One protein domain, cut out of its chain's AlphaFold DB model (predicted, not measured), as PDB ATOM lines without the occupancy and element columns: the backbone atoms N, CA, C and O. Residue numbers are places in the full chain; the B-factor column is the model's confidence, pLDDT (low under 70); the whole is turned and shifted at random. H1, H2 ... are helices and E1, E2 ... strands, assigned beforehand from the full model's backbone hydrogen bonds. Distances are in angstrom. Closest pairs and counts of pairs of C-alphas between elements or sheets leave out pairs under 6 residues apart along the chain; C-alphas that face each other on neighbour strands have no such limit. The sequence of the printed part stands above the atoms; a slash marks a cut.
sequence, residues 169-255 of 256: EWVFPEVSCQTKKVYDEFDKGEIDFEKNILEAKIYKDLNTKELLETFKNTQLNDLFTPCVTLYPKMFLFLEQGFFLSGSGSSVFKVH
ATOM      1  N   GLU A 169     219.625 199.774 144.759       95.56
ATOM      2  CA  GLU A 169     219.284 199.689 146.177       95.56
ATOM      3  C   GLU A 169     217.832 199.225 146.316       95.56
ATOM      4  O   GLU A 169     216.916 199.899 145.840       95.56
ATOM      5  N   TRP A 170     217.631 198.079 146.967       95.81
ATOM      6  CA  TRP A 170     216.320 197.459 147.157       95.81
ATOM      7  C   TRP A 170     215.765 197.733 148.547       95.81
ATOM      8  O   TRP A 170     216.469 197.596 149.549       95.81
ATOM      9  N   VAL A 171     214.470 198.031 148.610       95.94
ATOM     10  CA  VAL A 171     213.706 198.096 149.853       95.94
ATOM     11  C   VAL A 171     212.519 197.147 149.742       95.94
ATOM     12  O   VAL A 171     211.807 197.122 148.734       95.94
ATOM     13  N   PHE A 172     212.297 196.379 150.809       94.12
ATOM     14  CA  PHE A 172     211.201 195.419 150.934       94.12
ATOM     15  C   PHE A 172     210.281 195.849 152.085       94.12
ATOM     16  O   PHE A 172     210.458 195.395 153.216       94.12
ATOM     17  N   PRO A 173     209.334 196.775 151.850       92.44
ATOM     18  CA  PRO A 173     208.419 197.235 152.882       92.44
ATOM     19  C   PRO A 173     207.548 196.089 153.400       92.44
ATOM     20  O   PRO A 173     207.067 195.265 152.621       92.44
ATOM     21  N   GLU A 174     207.249 196.093 154.700       90.06
ATOM     22  CA  GLU A 174     206.269 195.191 155.324       90.06
ATOM     23  C   GLU A 174     204.825 195.599 154.963       90.06
ATOM     24  O   GLU A 174     204.000 195.977 155.800       90.06
ATOM     25  N   VAL A 175     204.525 195.582 153.666       89.38
ATOM     26  CA  VAL A 175     203.224 195.891 153.075       89.38
ATOM     27  C   VAL A 175     202.859 194.739 152.149       89.38
ATOM     28  O   VAL A 175     203.612 194.399 151.242       89.38
ATOM     29  N   SER A 176     201.699 194.123 152.368       88.12
ATOM     30  CA  SER A 176     201.212 193.037 151.515       88.12
ATOM     31  C   SER A 176     200.307 193.606 150.421       88.12
ATOM     32  O   SER A 176     199.085 193.709 150.585       88.12
ATOM     33  N   CYS A 177     200.921 194.025 149.312       88.94
ATOM     34  CA  CYS A 177     200.195 194.501 148.139       88.94
ATOM     35  C   CYS A 177     199.572 193.308 147.403       88.94
ATOM     36  O   CYS A 177     200.271 192.424 146.907       88.94
ATOM     37  N   GLN A 178     198.243 193.260 147.339       91.31
ATOM     38  CA  GLN A 178     197.531 192.194 146.643       91.31
ATOM     39  C   GLN A 178     197.463 192.537 145.157       91.31
ATOM     40  O   GLN A 178     196.730 193.452 144.787       91.31
ATOM     41  N   THR A 179     198.166 191.772 144.315       90.75
ATOM     42  CA  THR A 179     198.192 191.948 142.851       90.75
ATOM     43  C   THR A 179     196.803 192.213 142.290       90.75
ATOM     44  O   THR A 179     196.587 193.247 141.670       90.75
ATOM     45  N   LYS A 180     195.827 191.349 142.600       92.56
ATOM     46  CA  LYS A 180     194.455 191.507 142.112       92.56
ATOM     47  C   LYS A 180     193.860 192.881 142.442       92.56
ATOM     48  O   LYS A 180     193.306 193.512 141.557       92.56
ATOM     49  N   LYS A 181     194.015 193.365 143.679       95.12
ATOM     50  CA  LYS A 181     193.470 194.669 144.084       95.12
ATOM     51  C   LYS A 181     194.132 195.822 143.335       95.12
ATOM     52  O   LYS A 181     193.434 196.740 142.936       95.12
ATOM     53  N   VAL A 182     195.449 195.767 143.131       95.81
ATOM     54  CA  VAL A 182     196.192 196.818 142.411       95.81
ATOM     55  C   VAL A 182     195.747 196.901 140.948       95.81
ATOM     56  O   VAL A 182     195.538 197.999 140.445       95.81
ATOM     57  N   TYR A 183     195.536 195.757 140.291       95.50
ATOM     58  CA  TYR A 183     194.964 195.708 138.940       95.50
ATOM     59  C   TYR A 183     193.498 196.177 138.915       95.50
ATOM     60  O   TYR A 183     193.141 196.998 138.080       95.50
ATOM     61  N   ASP A 184     192.669 195.733 139.868       95.56
ATOM     62  CA  ASP A 184     191.269 196.172 139.976       95.56
ATOM     63  C   ASP A 184     191.169 197.703 140.223       95.56
ATOM     64  O   ASP A 184     190.191 198.333 139.832       95.56
ATOM     65  N   GLU A 185     192.158 198.316 140.888       96.94
ATOM     66  CA  GLU A 185     192.244 199.774 141.070       96.94
ATOM     67  C   GLU A 185     192.710 200.492 139.799       96.94
ATOM     68  O   GLU A 185     192.162 201.540 139.466       96.94
ATOM     69  N   PHE A 186     193.672 199.923 139.065       95.62
ATOM     70  CA  PHE A 186     194.075 200.428 137.750       95.62
ATOM     71  C   PHE A 186     192.880 200.499 136.787       95.62
ATOM     72  O   PHE A 186     192.682 201.512 136.120       95.62
ATOM     73  N   ASP A 187     192.026 199.472 136.799       94.94
ATOM     74  CA  ASP A 187     190.839 199.369 135.940       94.94
ATOM     75  C   ASP A 187     189.757 200.431 136.207       94.94
ATOM     76  O   ASP A 187     188.823 200.567 135.416       94.94
ATOM     77  N   LYS A 188     189.855 201.197 137.303       95.06
ATOM     78  CA  LYS A 188     188.936 202.313 137.592       95.06
ATOM     79  C   LYS A 188     189.302 203.601 136.854       95.06
ATOM     80  O   LYS A 188     188.471 204.506 136.793       95.06
ATOM     81  N   GLY A 189     190.538 203.714 136.369       89.94
ATOM     82  CA  GLY A 189     191.023 204.884 135.644       89.94
ATOM     83  C   GLY A 189     190.661 204.863 134.159       89.94
ATOM     84  O   GLY A 189     190.255 203.841 133.609       89.94
ATOM     85  N   GLU A 190     190.847 205.999 133.487       86.94
ATOM     86  CA  GLU A 190     190.878 206.025 132.023       86.94
ATOM     87  C   GLU A 190     192.199 205.418 131.538       86.94
ATOM     88  O   GLU A 190     193.279 205.889 131.903       86.94
ATOM     89  N   ILE A 191     192.111 204.356 130.733       88.75
ATOM     90  CA  ILE A 191     193.281 203.624 130.242       88.75
ATOM     91  C   ILE A 191     193.505 203.943 128.765       88.75
ATOM     92  O   ILE A 191     192.671 203.623 127.917       88.75
ATOM     93  N   ASP A 192     194.666 204.516 128.456       94.12
ATOM     94  CA  ASP A 192     195.127 204.748 127.087       94.12
ATOM     95  C   ASP A 192     196.103 203.638 126.663       94.12
ATOM     96  O   ASP A 192     197.324 203.733 126.829       94.12
ATOM     97  N   PHE A 193     195.547 202.544 126.134       95.56
ATOM     98  CA  PHE A 193     196.349 201.413 125.664       95.56
ATOM     99  C   PHE A 193     197.231 201.770 124.461       95.56
ATOM    100  O   PHE A 193     198.321 201.215 124.334       95.56
ATOM    101  N   GLU A 194     196.809 202.695 123.592       96.69
ATOM    102  CA  GLU A 194     197.595 203.092 122.419       96.69
ATOM    103  C   GLU A 194     198.880 203.801 122.844       96.69
ATOM    104  O   GLU A 194     199.973 203.442 122.395       96.69
ATOM    105  N   LYS A 195     198.767 204.743 123.786       96.31
ATOM    106  CA  LYS A 195     199.923 205.383 124.412       96.31
ATOM    107  C   LYS A 195     200.822 204.359 125.098       96.31
ATOM    108  O   LYS A 195     202.035 204.387 124.888       96.31
ATOM    109  N   ASN A 196     200.253 203.435 125.872       97.19
ATOM    110  CA  ASN A 196     201.033 202.412 126.571       97.19
ATOM    111  C   ASN A 196     201.815 201.506 125.611       97.19
ATOM    112  O   ASN A 196     202.966 201.179 125.892       97.19
ATOM    113  N   ILE A 197     201.233 201.146 124.463       97.94
ATOM    114  CA  ILE A 197     201.913 200.377 123.410       97.94
ATOM    115  C   ILE A 197     203.081 201.174 122.814       97.94
ATOM    116  O   ILE A 197     204.146 200.606 122.569       97.94
ATOM    117  N   LEU A 198     202.904 202.474 122.563       97.75
ATOM    118  CA  LEU A 198     203.968 203.332 122.030       97.75
ATOM    119  C   LEU A 198     205.122 203.493 123.026       97.75
ATOM    120  O   LEU A 198     206.280 203.342 122.640       97.75
ATOM    121  N   GLU A 199     204.816 203.738 124.300       97.81
ATOM    122  CA  GLU A 199     205.816 203.820 125.370       97.81
ATOM    123  C   GLU A 199     206.564 202.492 125.539       97.81
ATOM    124  O   GLU A 199     207.793 202.475 125.544       97.81
ATOM    125  N   ALA A 200     205.846 201.365 125.586       97.81
ATOM    126  CA  ALA A 200     206.453 200.044 125.718       97.81
ATOM    127  C   ALA A 200     207.424 199.719 124.574       97.81
ATOM    128  O   ALA A 200     208.486 199.158 124.827       97.81
ATOM    129  N   LYS A 201     207.107 200.102 123.328       97.75
ATOM    130  CA  LYS A 201     208.027 199.935 122.186       97.75
ATOM    131  C   LYS A 201     209.348 200.663 122.414       97.75
ATOM    132  O   LYS A 201     210.395 200.075 122.191       97.75
ATOM    133  N   ILE A 202     209.296 201.901 122.906       97.94
ATOM    134  CA  ILE A 202     210.501 202.675 123.235       97.94
ATOM    135  C   ILE A 202     211.266 201.993 124.375       97.94
ATOM    136  O   ILE A 202     212.481 201.832 124.300       97.94
ATOM    137  N   TYR A 203     210.568 201.555 125.425       98.38
ATOM    138  CA  TYR A 203     211.223 200.992 126.606       98.38
ATOM    139  C   TYR A 203     211.912 199.650 126.333       98.38
ATOM    140  O   TYR A 203     212.946 199.347 126.930       98.38
ATOM    141  N   LYS A 204     211.367 198.846 125.413       97.88
ATOM    142  CA  LYS A 204     211.930 197.546 125.020       97.88
ATOM    143  C   LYS A 204     213.309 197.641 124.368       97.88
ATOM    144  O   LYS A 204     214.059 196.672 124.479       97.88
ATOM    145  N   ASP A 205     213.639 198.785 123.774       97.38
ATOM    146  CA  ASP A 205     214.899 199.006 123.054       97.38
ATOM    147  C   ASP A 205     215.985 199.678 123.914       97.38
ATOM    148  O   ASP A 205     217.170 199.575 123.604       97.38
ATOM    149  N   LEU A 206     215.601 200.346 125.003       98.25
ATOM    150  CA  LEU A 206     216.529 201.000 125.933       98.25
ATOM    151  C   LEU A 206     217.013 200.019 126.991       98.25
ATOM    152  O   LEU A 206     216.225 199.205 127.460       98.25
ATOM    153  N   ASN A 207     218.268 200.109 127.430       98.31
ATOM    154  CA  ASN A 207     218.748 199.291 128.546       98.31
ATOM    155  C   ASN A 207     218.240 199.810 129.905       98.31
ATOM    156  O   ASN A 207     217.751 200.934 130.029       98.31
ATOM    157  N   THR A 208     218.341 198.987 130.950       98.06
ATOM    158  CA  THR A 208     217.828 199.313 132.288       98.06
ATOM    159  C   THR A 208     218.433 200.600 132.847       98.06
ATOM    160  O   THR A 208     217.711 201.396 133.443       98.06
ATOM    161  N   LYS A 209     219.727 200.859 132.636       97.44
ATOM    162  CA  LYS A 209     220.349 202.118 133.062       97.44
ATOM    163  C   LYS A 209     219.700 203.325 132.375       97.44
ATOM    164  O   LYS A 209     219.282 204.250 133.063       97.44
ATOM    165  N   GLU A 210     219.553 203.287 131.051       97.81
ATOM    166  CA  GLU A 210     218.915 204.364 130.279       97.81
ATOM    167  C   GLU A 210     217.468 204.605 130.722       97.81
ATOM    168  O   GLU A 210     217.056 205.754 130.883       97.81
ATOM    169  N   LEU A 211     216.705 203.534 130.968       98.25
ATOM    170  CA  LEU A 211     215.324 203.630 131.442       98.25
ATOM    171  C   LEU A 211     215.230 204.378 132.774       98.25
ATOM    172  O   LEU A 211     214.444 205.317 132.901       98.25
ATOM    173  N   LEU A 212     216.040 203.969 133.750       97.44
ATOM    174  CA  LEU A 212     215.998 204.515 135.108       97.44
ATOM    175  C   LEU A 212     216.573 205.938 135.201       97.44
ATOM    176  O   LEU A 212     216.200 206.677 136.108       97.44
ATOM    177  N   GLU A 213     217.451 206.332 134.276       95.81
ATOM    178  CA  GLU A 213     217.984 207.699 134.178       95.81
ATOM    179  C   GLU A 213     217.041 208.653 133.420       95.81
ATOM    180  O   GLU A 213     217.040 209.856 133.684       95.81
ATOM    181  N   THR A 214     216.230 208.135 132.490       97.19
ATOM    182  CA  THR A 214     215.422 208.958 131.570       97.19
ATOM    183  C   THR A 214     213.979 209.156 132.035       97.19
ATOM    184  O   THR A 214     213.414 210.236 131.845       97.19
ATOM    185  N   PHE A 215     213.356 208.131 132.622       97.81
ATOM    186  CA  PHE A 215     211.915 208.125 132.893       97.81
ATOM    187  C   PHE A 215     211.596 208.146 134.383       97.81
ATOM    188  O   PHE A 215     212.308 207.593 135.218       97.81
ATOM    189  N   LYS A 216     210.458 208.758 134.725       95.62
ATOM    190  CA  LYS A 216     209.942 208.750 136.095       95.62
ATOM    191  C   LYS A 216     209.322 207.398 136.442       95.62
ATOM    192  O   LYS A 216     208.791 206.690 135.589       95.62
ATOM    193  N   ASN A 217     209.297 207.095 137.733       94.88
ATOM    194  CA  ASN A 217     208.729 205.868 138.289       94.88
ATOM    195  C   ASN A 217     207.285 205.562 137.840       94.88
ATOM    196  O   ASN A 217     206.999 204.430 137.458       94.88
ATOM    197  N   THR A 218     206.394 206.555 137.805       95.12
ATOM    198  CA  THR A 218     205.004 206.391 137.336       95.12
ATOM    199  C   THR A 218     204.871 206.233 135.825       95.12
ATOM    200  O   THR A 218     203.836 205.772 135.362       95.12
ATOM    201  N   GLN A 219     205.895 206.602 135.047       96.62
ATOM    202  CA  GLN A 219     205.917 206.372 133.599       96.62
ATOM    203  C   GLN A 219     206.357 204.946 133.270       96.62
ATOM    204  O   GLN A 219     205.868 204.358 132.308       96.62
ATOM    205  N   LEU A 220     207.286 204.398 134.062       97.81
ATOM    206  CA  LEU A 220     207.787 203.041 133.867       97.81
ATOM    207  C   LEU A 220     206.836 201.979 134.411       97.81
ATOM    208  O   LEU A 220     206.838 200.874 133.886       97.81
ATOM    209  N   ASN A 221     206.028 202.263 135.434       98.00
ATOM    210  CA  ASN A 221     205.116 201.270 135.995       98.00
ATOM    211  C   ASN A 221     203.701 201.827 136.190       98.00
ATOM    212  O   ASN A 221     203.440 202.593 137.122       98.00
ATOM    213  N   ASP A 222     202.778 201.348 135.353       97.50
ATOM    214  CA  ASP A 222     201.357 201.723 135.358       97.50
ATOM    215  C   ASP A 222     200.648 201.418 136.683       97.50
ATOM    216  O   ASP A 222     199.639 202.034 137.027       97.50
ATOM    217  N   LEU A 223     201.182 200.471 137.453       97.12
ATOM    218  CA  LEU A 223     200.577 199.989 138.686       97.12
ATOM    219  C   LEU A 223     201.041 200.754 139.922       97.12
ATOM    220  O   LEU A 223     200.511 200.513 141.008       97.12
ATOM    221  N   PHE A 224     201.989 201.690 139.799       96.94
ATOM    222  CA  PHE A 224     202.496 202.381 140.980       96.94
ATOM    223  C   PHE A 224     201.475 203.356 141.572       96.94
ATOM    224  O   PHE A 224     201.218 203.313 142.775       96.94
ATOM    225  N   THR A 225     200.811 204.161 140.741       95.94
ATOM    226  CA  THR A 225     199.738 205.053 141.210       95.94
ATOM    227  C   THR A 225     198.581 204.268 141.856       95.94
ATOM    228  O   THR A 225     198.270 204.551 143.014       95.94
ATOM    229  N   PRO A 226     198.002 203.225 141.218       96.62
ATOM    230  CA  PRO A 226     197.007 202.355 141.859       96.62
ATOM    231  C   PRO A 226     197.485 201.713 143.172       96.62
ATOM    232  O   PRO A 226     196.737 201.639 144.149       96.62
ATOM    233  N   CYS A 227     198.746 201.271 143.226       96.62
ATOM    234  CA  CYS A 227     199.342 200.694 144.429       96.62
ATOM    235  C   CYS A 227     199.353 201.707 145.580       96.62
ATOM    236  O   CYS A 227     198.914 201.395 146.683       96.62
ATOM    237  N   VAL A 228     199.786 202.938 145.322       96.44
ATOM    238  CA  VAL A 228     199.832 204.003 146.331       96.44
ATOM    239  C   VAL A 228     198.433 204.415 146.795       96.44
ATOM    240  O   VAL A 228     198.242 204.627 147.994       96.44
ATOM    241  N   THR A 229     197.446 204.452 145.895       96.44
ATOM    242  CA  THR A 229     196.037 204.711 146.243       96.44
ATOM    243  C   THR A 229     195.505 203.697 147.257       96.44
ATOM    244  O   THR A 229     194.860 204.072 148.236       96.44
ATOM    245  N   LEU A 230     195.794 202.407 147.060       96.38
ATOM    246  CA  LEU A 230     195.337 201.341 147.957       96.38
ATOM    247  C   LEU A 230     196.187 201.192 149.220       96.38
ATOM    248  O   LEU A 230     195.684 200.772 150.266       96.38
ATOM    249  N   TYR A 231     197.476 201.501 149.122       95.69
ATOM    250  CA  TYR A 231     198.463 201.279 150.168       95.69
ATOM    251  C   TYR A 231     199.222 202.580 150.453       95.69
ATOM    252  O   TYR A 231     200.365 202.724 150.021       95.69
ATOM    253  N   PRO A 232     198.661 203.515 151.248       94.44
ATOM    254  CA  PRO A 232     199.252 204.841 151.466       94.44
ATOM    255  C   PRO A 232     200.680 204.835 152.028       94.44
ATOM    256  O   PRO A 232     201.435 205.777 151.809       94.44
ATOM    257  N   LYS A 233     201.099 203.755 152.708       95.12
ATOM    258  CA  LYS A 233     202.497 203.565 153.137       95.12
ATOM    259  C   LYS A 233     203.486 203.575 151.962       95.12
ATOM    260  O   LYS A 233     204.648 203.910 152.158       95.12
ATOM    261  N   MET A 234     203.029 203.232 150.757       96.56
ATOM    262  CA  MET A 234     203.836 203.235 149.540       96.56
ATOM    263  C   MET A 234     204.099 204.646 148.995       96.56
ATOM    264  O   MET A 234     205.057 204.827 148.245       96.56
ATOM    265  N   PHE A 235     203.304 205.649 149.394       96.38
ATOM    266  CA  PHE A 235     203.424 207.035 148.919       96.38
ATOM    267  C   PHE A 235     204.811 207.629 149.189       96.38
ATOM    268  O   PHE A 235     205.380 208.299 148.336       96.38
ATOM    269  N   LEU A 236     205.397 207.326 150.350       96.38
ATOM    270  CA  LEU A 236     206.724 207.824 150.713       96.38
ATOM    271  C   LEU A 236     207.806 207.386 149.711       96.38
ATOM    272  O   LEU A 236     208.696 208.168 149.391       96.38
ATOM    273  N   PHE A 237     207.730 206.151 149.207       97.00
ATOM    274  CA  PHE A 237     208.694 205.633 148.233       97.00
ATOM    275  C   PHE A 237     208.506 206.277 146.862       97.00
ATOM    276  O   PHE A 237     209.491 206.585 146.192       97.00
ATOM    277  N   LEU A 238     207.252 206.525 146.474       95.62
ATOM    278  CA  LEU A 238     206.923 207.247 145.250       95.62
ATOM    279  C   LEU A 238     207.554 208.649 145.249       95.62
ATOM    280  O   LEU A 238     208.263 208.996 144.304       95.62
ATOM    281  N   GLU A 239     207.356 209.412 146.328       95.94
ATOM    282  CA  GLU A 239     207.892 210.773 146.491       95.94
ATOM    283  C   GLU A 239     209.425 210.807 146.544       95.94
ATOM    284  O   GLU A 239     210.053 211.742 146.053       95.94
ATOM    285  N   GLN A 240     210.049 209.769 147.106       95.62
ATOM    286  CA  GLN A 240     211.509 209.641 147.171       95.62
ATOM    287  C   GLN A 240     212.145 209.140 145.863       95.62
ATOM    288  O   GLN A 240     213.348 208.884 145.830       95.62
ATOM    289  N   GLY A 241     211.365 208.988 144.788       95.12
ATOM    290  CA  GLY A 241     211.881 208.591 143.480       95.12
ATOM    291  C   GLY A 241     212.266 207.115 143.378       95.12
ATOM    292  O   GLY A 241     213.019 206.746 142.481       95.12
ATOM    293  N   PHE A 242     211.758 206.257 144.266       97.81
ATOM    294  CA  PHE A 242     211.873 204.814 144.062       97.81
ATOM    295  C   PHE A 242     210.993 204.367 142.892       97.81
ATOM    296  O   PHE A 242     209.995 205.003 142.569       97.81
ATOM    297  N   PHE A 243     211.337 203.237 142.292       98.00
ATOM    298  CA  PHE A 243     210.594 202.520 141.266       98.00
ATOM    299  C   PHE A 243     209.922 201.294 141.886       98.00
ATOM    300  O   PHE A 243     210.487 200.652 142.771       98.00
ATOM    301  N   LEU A 244     208.719 200.957 141.423       97.69
ATOM    302  CA  LEU A 244     207.972 199.782 141.876       97.69
ATOM    303  C   LEU A 244     208.301 198.565 141.005       97.69
ATOM    304  O   LEU A 244     208.208 198.651 139.780       97.69
ATOM    305  N   SER A 245     208.585 197.411 141.616       96.38
ATOM    306  CA  SER A 245     208.723 196.144 140.886       96.38
ATOM    307  C   SER A 245     207.378 195.420 140.765       96.38
ATOM    308  O   SER A 245     206.942 194.700 141.667       96.38
ATOM    309  N   GLY A 246     206.732 195.575 139.609       93.88
ATOM    310  CA  GLY A 246     205.485 194.892 139.277       93.88
ATOM    311  C   GLY A 246     204.311 195.513 140.027       93.88
ATOM    312  O   GLY A 246     204.149 196.726 140.018       93.88
ATOM    313  N   SER A 247     203.498 194.690 140.685       92.75
ATOM    314  CA  SER A 247     202.351 195.139 141.494       92.75
ATOM    315  C   SER A 247     202.543 194.942 143.002       92.75
ATOM    316  O   SER A 247     201.604 195.141 143.772       92.75
ATOM    317  N   GLY A 248     203.701 194.422 143.416       90.38
ATOM    318  CA  GLY A 248     203.993 194.114 144.814       90.38
ATOM    319  C   GLY A 248     204.675 195.272 145.529       90.38
ATOM    320  O   GLY A 248     204.982 196.283 144.916       90.38
ATOM    321  N   SER A 249     204.919 195.133 146.828       93.06
ATOM    322  CA  SER A 249     205.468 196.219 147.651       93.06
ATOM    323  C   SER A 249     206.959 196.504 147.459       93.06
ATOM    324  O   SER A 249     207.417 197.534 147.946       93.06
ATOM    325  N   SER A 250     207.730 195.646 146.781       96.44
ATOM    326  CA  SER A 250     209.169 195.892 146.610       96.44
ATOM    327  C   SER A 250     209.416 197.100 145.731       96.44
ATOM    328  O   SER A 250     208.859 197.225 144.635       96.44
ATOM    329  N   VAL A 251     210.325 197.943 146.196       97.44
ATOM    330  CA  VAL A 251     210.744 199.140 145.486       97.44
ATOM    331  C   VAL A 251     212.260 199.200 145.402       97.44
ATOM    332  O   VAL A 251     212.968 198.622 146.228       97.44
ATOM    333  N   PHE A 252     212.768 199.899 144.397       97.44
ATOM    334  CA  PHE A 252     214.200 200.047 144.176       97.44
ATOM    335  C   PHE A 252     214.554 201.427 143.639       97.44
ATOM    336  O   PHE A 252     213.701 202.138 143.123       97.44
ATOM    337  N   LYS A 253     215.819 201.815 143.751       96.25
ATOM    338  CA  LYS A 253     216.367 203.020 143.114       96.25
ATOM    339  C   LYS A 253     217.794 202.750 142.652       96.25
ATOM    340  O   LYS A 253     218.435 201.819 143.138       96.25
ATOM    341  N   VAL A 254     218.296 203.568 141.734       94.25
ATOM    342  CA  VAL A 254     219.709 203.517 141.337       94.25
ATOM    343  C   VAL A 254     220.566 203.936 142.536       94.25
ATOM    344  O   VAL A 254     220.313 204.972 143.153       94.25
ATOM    345  N   HIS A 255     221.545 203.106 142.895       88.44
ATOM    346  CA  HIS A 255     222.520 203.424 143.932       88.44
ATOM    347  C   HIS A 255     223.472 204.498 143.397       88.44
ATOM    348  O   HIS A 255     224.069 204.307 142.334       88.44
TER     349      HIS A 255
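AT A GLANCE: This is residues 169 to 255 of the 256 residues of the protein "4-(Cytidine 5'-diphospho)-2-C-methyl-D-erythritol kinase" of Campylobacter jejuni (UniProt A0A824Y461). A flat fold: H5 and H6 make a helical hairpin with H1 packed crosswise on H5, while H2 and H3 line the opposite edge and H4 brings the chain back through the middle. Strands E1 and E2, at the two ends of the printed part, pair into a small antiparallel ribbon. The 87 printed residues run E1, H1 to H6, E2; the class is mostly helix. The whole is compact, with a radius of gyration of the C-alphas of 13.0 A and spans of 33 by 33 by 18 A.

IN THESE COORDINATES: Find C-alpha 169 at (219.284, 199.689, 146.177), where E1, residues 169 to 171, begins. H1 follows at 179 to 186, then H2 at 193 to 205, 18.9 A long from (196.349, 201.413, 125.664). Next come H3 at 208 to 214, H4 at 217 to 220, H5 at 224 to 230 and H6 at 232 to 239, 11.6 A long. E2, residues 251 to 254, ends at (219.709, 203.517, 141.337).

HOW THE PARTS SIT: Start at H5, the hub. It touches H1 about perpendicular, at 82 degrees; their closest C-alphas, Val 182 and Cys 227, are 5.4 A apart. With H6 it forms a hairpin, a shallow tilt of 27 degrees, opposite ways, closest at C-alphas 228 and 234, 5.2 A. H4 and H5 only just touch, only at the corner, with 3 pairs of C-alphas within 8 A, closest at 218 and 224, 6.0 A. H2 is near H4, and close but not clearly touching H3, with C-alphas 203 and 211 at 6.9 A. Between E1 and E2, N 169 and O 253 are 2.9 A apart, within hydrogen-bond range. Every O i to N i+4 pair is within range in H1, H3 and H5, 8 of 9 in H2 and 2 of 4 in H6; H4 is too short for one.

THE WHOLE: The C-alphas farthest apart, Glu 174 and Glu 194, are 34.9 A apart. The printed part has no cut. The link from H6 to E2, 11 residues, is long; in it, residues 243 to 244 pair antiparallel with 251 to 252 of E2. No printed residue has a pLDDT under 70.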